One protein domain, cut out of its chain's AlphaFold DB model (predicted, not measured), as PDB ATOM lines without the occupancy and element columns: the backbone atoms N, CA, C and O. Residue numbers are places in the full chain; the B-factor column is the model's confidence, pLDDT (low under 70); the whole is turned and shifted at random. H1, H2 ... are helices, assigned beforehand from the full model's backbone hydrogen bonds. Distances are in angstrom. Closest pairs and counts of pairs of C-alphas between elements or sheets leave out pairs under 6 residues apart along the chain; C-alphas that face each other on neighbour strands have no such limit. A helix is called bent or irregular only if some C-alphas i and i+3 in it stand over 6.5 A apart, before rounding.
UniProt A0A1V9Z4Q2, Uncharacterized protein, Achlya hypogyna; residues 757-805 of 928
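What this domain is: This is residues 757 to 805 of the 928 residues of an uncharacterized protein of Achlya hypogyna (UniProt A0A1V9Z4Q2). This is an extended chain with no packed core: one long helix, H3, makes one end of a rod, and a winding stretch with the one short helix H2 leads from it to another short helix, H1, near the other end. Between H1 and H2 the chain folds back near Lys 769. The printed part has 49 residues, with three named helices in the order H1, H2, H3 and no named strand; its class is all helix. It is extended, with a radius of gyration of the C-alphas of 17.1 A, and the C-alphas span 54 by 23 by 10 A.

How they stand to each other: H3, residues 788 to 805, touches no helix, and its residues 790 to 805 stand free. Residues 782 to 787 stand free too. H2, residues 775 to 778, is apart from H3. H1, residues 759 to 764, is apart from both H2 and H3. In H3 every O i to N i+4 pair is within hydrogen-bond range; in H1 0 of 2 such pairs are, against 2 of 3 O i to N i+3 pairs, and H2 is too short for an O i to N i+4 pair.

Where its parts are: H3 has 18 residues and runs 25.6 A from C-alpha 788 at (-6.157, -15.416, -24.100) to C-alpha 805 at (-6.153, -31.237, -44.275). H2 has four residues and measures 4.7 A from first to last C-alpha. H1 has six residues, measures 9.3 A and begins with C-alpha 759 at (-14.725, -9.941, -5.834). No helix is bent.

The domain as a whole: The two C-alphas farthest apart, those of Lys 769 and Asn 805, are 54.4 A apart. The printed part has no cut. The links H1 to H2, with 10 residues, and H2 to H3, with 9, are short. The mean pLDDT of the printed part is 76.4; residues 759 to 769, residue 771 and residues 775 to 783 are under 70, while H3 has a mean of 93.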
ATOM      1  N   THR A 757     -17.298 -10.353   1.154       77.44
ATOM      2  CA  THR A 757     -16.583  -9.310   0.397       77.44
ATOM      3  C   THR A 757     -16.731  -9.573  -1.107       77.44
ATOM      4  O   THR A 757     -16.235 -10.601  -1.576       77.44
ATOM      5  N   PRO A 758     -17.350  -8.674  -1.900       73.44
ATOM      6  CA  PRO A 758     -17.472  -8.866  -3.344       73.44
ATOM      7  C   PRO A 758     -16.105  -8.944  -4.034       73.44
ATOM      8  O   PRO A 758     -15.171  -8.223  -3.677       73.44
ATOM      9  N   VAL A 759     -15.989  -9.761  -5.085       62.28
ATOM     10  CA  VAL A 759     -14.725  -9.941  -5.834       62.28
ATOM     11  C   VAL A 759     -14.224  -8.623  -6.451       62.28
ATOM     12  O   VAL A 759     -13.019  -8.398  -6.544       62.28
ATOM     13  N   SER A 760     -15.129  -7.702  -6.789       65.69
ATOM     14  CA  SER A 760     -14.807  -6.327  -7.200       65.69
ATOM     15  C   SER A 760     -14.120  -5.510  -6.093       65.69
ATOM     16  O   SER A 760     -13.179  -4.766  -6.367       65.69
ATOM     17  N   CYS A 761     -14.521  -5.682  -4.831       64.69
ATOM     18  CA  CYS A 761     -13.911  -5.008  -3.681       64.69
ATOM     19  C   CYS A 761     -12.505  -5.541  -3.356       64.69
ATOM     20  O   CYS A 761     -11.690  -4.800  -2.805       64.69
ATOM     21  N   LEU A 762     -12.188  -6.786  -3.735       61.59
ATOM     22  CA  LEU A 762     -10.830  -7.337  -3.624       61.59
ATOM     23  C   LEU A 762      -9.854  -6.669  -4.609       61.59
ATOM     24  O   LEU A 762      -8.702  -6.427  -4.254       61.59
ATOM     25  N   GLN A 763     -10.310  -6.300  -5.812       60.09
ATOM     26  CA  GLN A 763      -9.472  -5.621  -6.814       60.09
ATOM     27  C   GLN A 763      -9.062  -4.204  -6.370       60.09
ATOM     28  O   GLN A 763      -7.939  -3.766  -6.627       60.09
ATOM     29  N   ALA A 764      -9.950  -3.501  -5.657       55.41
ATOM     30  CA  ALA A 764      -9.738  -2.124  -5.208       55.41
ATOM     31  C   ALA A 764      -8.769  -1.974  -4.013       55.41
ATOM     32  O   ALA A 764      -8.290  -0.872  -3.756       55.41
ATOM     33  N   LYS A 765      -8.459  -3.053  -3.278       52.09
ATOM     34  CA  LYS A 765      -7.596  -3.026  -2.075       52.09
ATOM     35  C   LYS A 765      -6.106  -3.300  -2.349       52.09
ATOM     36  O   LYS A 765      -5.364  -3.663  -1.440       52.09
ATOM     37  N   THR A 766      -5.642  -3.078  -3.576       53.75
ATOM     38  CA  THR A 766      -4.238  -3.240  -4.003       53.75
ATOM     39  C   THR A 766      -3.324  -2.116  -3.479       53.75
ATOM     40  O   THR A 766      -2.772  -1.312  -4.228       53.75
ATOM     41  N   THR A 767      -3.155  -2.044  -2.155       60.16
ATOM     42  CA  THR A 767      -2.218  -1.108  -1.509       60.16
ATOM     43  C   THR A 767      -0.779  -1.627  -1.575       60.16
ATOM     44  O   THR A 767      -0.538  -2.828  -1.539       60.16
ATOM     45  N   ALA A 768       0.210  -0.730  -1.600       60.62
ATOM     46  CA  ALA A 768       1.622  -1.099  -1.772       60.62
ATOM     47  C   ALA A 768       2.253  -1.922  -0.620       60.62
ATOM     48  O   ALA A 768       3.431  -2.264  -0.708       60.62
ATOM     49  N   LYS A 769       1.508  -2.226   0.456       68.62
ATOM     50  CA  LYS A 769       1.945  -3.125   1.541       68.62
ATOM     51  C   LYS A 769       1.455  -4.567   1.390       68.62
ATOM     52  O   LYS A 769       2.141  -5.457   1.873       68.62
ATOM     53  N   ASP A 770       0.337  -4.786   0.699       70.38
ATOM     54  CA  ASP A 770      -0.220  -6.113   0.426       70.38
ATOM     55  C   ASP A 770      -0.550  -6.225  -1.070       70.38
ATOM     56  O   ASP A 770      -1.591  -5.723  -1.516       70.38
ATOM     57  N   PRO A 771       0.315  -6.871  -1.880       66.75
ATOM     58  CA  PRO A 771       0.011  -7.169  -3.271       66.75
ATOM     59  C   PRO A 771      -1.059  -8.269  -3.326       66.75
ATOM     60  O   PRO A 771      -0.752  -9.458  -3.432       66.75
ATOM     61  N   GLY A 772      -2.323  -7.852  -3.222       76.81
ATOM     62  CA  GLY A 772      -3.490  -8.724  -3.320       76.81
ATOM     63  C   GLY A 772      -3.441  -9.609  -4.568       76.81
ATOM     64  O   GLY A 772      -2.909  -9.203  -5.602       76.81
ATOM     65  N   ILE A 773      -3.975 -10.828  -4.452       73.25
ATOM     66  CA  ILE A 773      -3.814 -11.896  -5.449       73.25
ATOM     67  C   ILE A 773      -4.254 -11.408  -6.835       73.25
ATOM     68  O   ILE A 773      -5.442 -11.253  -7.115       73.25
ATOM     69  N   ASP A 774      -3.281 -11.192  -7.721       72.69
ATOM     70  CA  ASP A 774      -3.530 -10.784  -9.098       72.69
ATOM     71  C   ASP A 774      -4.027 -11.984  -9.913       72.69
ATOM     72  O   ASP A 774      -3.270 -12.689 -10.588       72.69
ATOM     73  N   TYR A 775      -5.339 -12.206  -9.851       67.75
ATOM     74  CA  TYR A 775      -6.039 -13.227 -10.623       67.75
ATOM     75  C   TYR A 775      -5.858 -13.061 -12.146       67.75
ATOM     76  O   TYR A 775      -5.915 -14.056 -12.867       67.75
ATOM     77  N   VAL A 776      -5.569 -11.856 -12.658       65.94
ATOM     78  CA  VAL A 776      -5.348 -11.611 -14.099       65.94
ATOM     79  C   VAL A 776      -3.995 -12.181 -14.545       65.94
ATOM     80  O   VAL A 776      -3.907 -12.848 -15.585       65.94
ATOM     81  N   ASN A 777      -2.947 -12.005 -13.736       62.47
ATOM     82  CA  ASN A 777      -1.668 -12.684 -13.953       62.47
ATOM     83  C   ASN A 777      -1.733 -14.183 -13.607       62.47
ATOM     84  O   ASN A 777      -1.193 -14.994 -14.366       62.47
ATOM     85  N   MET A 778      -2.435 -14.587 -12.540       66.25
ATOM     86  CA  MET A 778      -2.567 -16.002 -12.143       66.25
ATOM     87  C   MET A 778      -3.276 -16.857 -13.201       66.25
ATOM     88  O   MET A 778      -2.767 -17.920 -13.562       66.25
ATOM     89  N   PHE A 779      -4.383 -16.377 -13.782       67.62
ATOM     90  CA  PHE A 779      -5.054 -17.044 -14.910       67.62
ATOM     91  C   PHE A 779      -4.376 -16.778 -16.271       67.62
ATOM     92  O   PHE A 779      -4.867 -17.161 -17.338       67.62
ATOM     93  N   GLY A 780      -3.159 -16.226 -16.242       52.94
ATOM     94  CA  GLY A 780      -2.180 -16.374 -17.308       52.94
ATOM     95  C   GLY A 780      -2.386 -15.448 -18.497       52.94
ATOM     96  O   GLY A 780      -2.126 -15.868 -19.629       52.94
ATOM     97  N   ALA A 781      -2.812 -14.201 -18.285       54.88
ATOM     98  CA  ALA A 781      -2.827 -13.183 -19.340       54.88
ATOM     99  C   ALA A 781      -1.447 -13.005 -20.019       54.88
ATOM    100  O   ALA A 781      -1.376 -12.734 -21.216       54.88
ATOM    101  N   THR A 782      -0.360 -13.227 -19.273       56.53
ATOM    102  CA  THR A 782       1.013 -12.811 -19.616       56.53
ATOM    103  C   THR A 782       2.002 -13.943 -19.922       56.53
ATOM    104  O   THR A 782       3.073 -13.667 -20.465       56.53
ATOM    105  N   ARG A 783       1.684 -15.224 -19.656       59.78
ATOM    106  CA  ARG A 783       2.594 -16.345 -19.992       59.78
ATOM    107  C   ARG A 783       2.878 -16.374 -21.503       59.78
ATOM    108  O   ARG A 783       1.987 -16.622 -22.313       59.78
ATOM    109  N   ASN A 784       4.143 -16.135 -21.858       74.00
ATOM    110  CA  ASN A 784       4.673 -15.983 -23.221       74.00
ATOM    111  C   ASN A 784       4.122 -14.776 -24.017       74.00
ATOM    112  O   ASN A 784       4.119 -14.821 -25.248       74.00
ATOM    113  N   GLY A 785       3.649 -13.719 -23.342       86.31
ATOM    114  CA  GLY A 785       3.279 -12.437 -23.967       86.31
ATOM    115  C   GLY A 785       2.127 -12.502 -24.980       86.31
ATOM    116  O   GLY A 785       2.013 -11.625 -25.828       86.31
ATOM    117  N   LYS A 786       1.304 -13.557 -24.937       87.81
ATOM    118  CA  LYS A 786       0.204 -13.805 -25.884       87.81
ATOM    119  C   LYS A 786      -1.102 -13.921 -25.120       87.81
ATOM    120  O   LYS A 786      -1.228 -14.798 -24.260       87.81
ATOM    121  N   SER A 787      -2.055 -13.057 -25.456       88.50
ATOM    122  CA  SER A 787      -3.329 -12.928 -24.751       88.50
ATOM    123  C   SER A 787      -4.156 -14.216 -24.819       88.50
ATOM    124  O   SER A 787      -3.922 -15.098 -25.654       88.50
ATOM    125  N   TYR A 788      -5.185 -14.326 -23.976       84.31
ATOM    126  CA  TYR A 788      -6.157 -15.416 -24.100       84.31
ATOM    127  C   TYR A 788      -6.794 -15.446 -25.505       84.31
ATOM    128  O   TYR A 788      -6.942 -16.523 -26.087       84.31
ATOM    129  N   ALA A 789      -7.087 -14.277 -26.087       84.00
ATOM    130  CA  ALA A 789      -7.641 -14.155 -27.433       84.00
ATOM    131  C   ALA A 789      -6.693 -14.719 -28.507       84.00
ATOM    132  O   ALA A 789      -7.143 -15.462 -29.378       84.00
ATOM    133  N   ASP A 790      -5.381 -14.477 -28.409       87.25
ATOM    134  CA  ASP A 790      -4.385 -15.058 -29.327       87.25
ATOM    135  C   ASP A 790      -4.325 -16.585 -29.207       87.25
ATOM    136  O   ASP A 790      -4.202 -17.300 -30.206       87.25
ATOM    137  N   ARG A 791      -4.464 -17.111 -27.984       89.25
ATOM    138  CA  ARG A 791      -4.502 -18.559 -27.723       89.25
ATOM    139  C   ARG A 791      -5.812 -19.200 -28.208       89.25
ATOM    140  O   ARG A 791      -5.776 -20.336 -28.686       89.25
ATOM    141  N   ARG A 792      -6.949 -18.490 -28.164       91.44
ATOM    142  CA  ARG A 792      -8.219 -18.903 -28.804       91.44
ATOM    143  C   ARG A 792      -8.076 -18.888 -30.332       91.44
ATOM    144  O   ARG A 792      -8.288 -19.923 -30.958       91.44
ATOM    145  N   LYS A 793      -7.589 -17.786 -30.918       94.62
ATOM    146  CA  LYS A 793      -7.330 -17.644 -32.365       94.62
ATOM    147  C   LYS A 793      -6.343 -18.695 -32.898       94.62
ATOM    148  O   LYS A 793      -6.582 -19.233 -33.977       94.62
ATOM    149  N   LYS A 794      -5.288 -19.068 -32.152       94.56
ATOM    150  CA  LYS A 794      -4.398 -20.182 -32.549       94.56
ATOM    151  C   LYS A 794      -5.147 -21.516 -32.592       94.56
ATOM    152  O   LYS A 794      -5.006 -22.233 -33.577       94.56
ATOM    153  N   ARG A 795      -5.925 -21.854 -31.554       94.69
ATOM    154  CA  ARG A 795      -6.686 -23.118 -31.509       94.69
ATOM    155  C   ARG A 795      -7.708 -23.210 -32.645       94.69
ATOM    156  O   ARG A 795      -7.773 -24.250 -33.288       94.69
ATOM    157  N   LEU A 796      -8.408 -22.118 -32.957       96.00
ATOM    158  CA  LEU A 796      -9.344 -22.054 -34.087       96.00
ATOM    159  C   LEU A 796      -8.640 -22.242 -35.442       96.00
ATOM    160  O   LEU A 796      -9.076 -23.064 -36.240       96.00
ATOM    161  N   ARG A 797      -7.501 -21.572 -35.685       96.38
ATOM    162  CA  ARG A 797      -6.699 -21.792 -36.909       96.38
ATOM    163  C   ARG A 797      -6.170 -23.223 -37.022       96.38
ATOM    164  O   ARG A 797      -6.138 -23.774 -38.114       96.38
ATOM    165  N   GLU A 798      -5.746 -23.824 -35.912       96.12
ATOM    166  CA  GLU A 798      -5.249 -25.204 -35.902       96.12
ATOM    167  C   GLU A 798      -6.380 -26.228 -36.107       96.12
ATOM    168  O   GLU A 798      -6.160 -27.240 -36.760       96.12
ATOM    169  N   SER A 799      -7.590 -25.941 -35.615       96.12
ATOM    170  CA  SER A 799      -8.802 -26.720 -35.892       96.12
ATOM    171  C   SER A 799      -9.215 -26.616 -37.365       96.12
ATOM    172  O   SER A 799      -9.313 -27.652 -38.019       96.12
ATOM    173  N   LYS A 800      -9.332 -25.398 -37.926       97.38
ATOM    174  CA  LYS A 800      -9.638 -25.206 -39.356       97.38
ATOM    175  C   LYS A 800      -8.617 -25.910 -40.253       97.38
ATOM    176  O   LYS A 800      -9.018 -26.606 -41.174       97.38
ATOM    177  N   ARG A 801      -7.320 -25.830 -39.929       97.06
ATOM    178  CA  ARG A 801      -6.268 -26.544 -40.674       97.06
ATOM    179  C   ARG A 801      -6.409 -28.071 -40.620       97.06
ATOM    180  O   ARG A 801      -6.031 -28.728 -41.578       97.06
ATOM    181  N   ARG A 802      -6.914 -28.661 -39.529       93.19
ATOM    182  CA  ARG A 802      -7.154 -30.119 -39.473       93.19
ATOM    183  C   ARG A 802      -8.290 -30.518 -40.412       93.19
ATOM    184  O   ARG A 802      -8.100 -31.433 -41.198       93.19
ATOM    185  N   LEU A 803      -9.395 -29.774 -40.373       95.94
ATOM    186  CA  LEU A 803     -10.567 -29.988 -41.225       95.94
ATOM    187  C   LEU A 803     -10.232 -29.764 -42.716       95.94
ATOM    188  O   LEU A 803     -10.618 -30.554 -43.567       95.94
ATOM    189  N   GLU A 804      -9.423 -28.749 -43.028       96.19
ATOM    190  CA  GLU A 804      -8.886 -28.501 -44.373       96.19
ATOM    191  C   GLU A 804      -7.938 -29.623 -44.842       96.19
ATOM    192  O   GLU A 804      -8.076 -30.119 -45.956       96.19
ATOM    193  N   ASN A 805      -7.018 -30.087 -43.985       93.69
ATOM    194  CA  ASN A 805      -6.153 -31.237 -44.275       93.69
ATOM    195  C   ASN A 805      -6.963 -32.522 -44.556       93.69
ATOM    196  O   ASN A 805      -6.546 -33.327 -45.389       93.69
TER     197      ASN A 805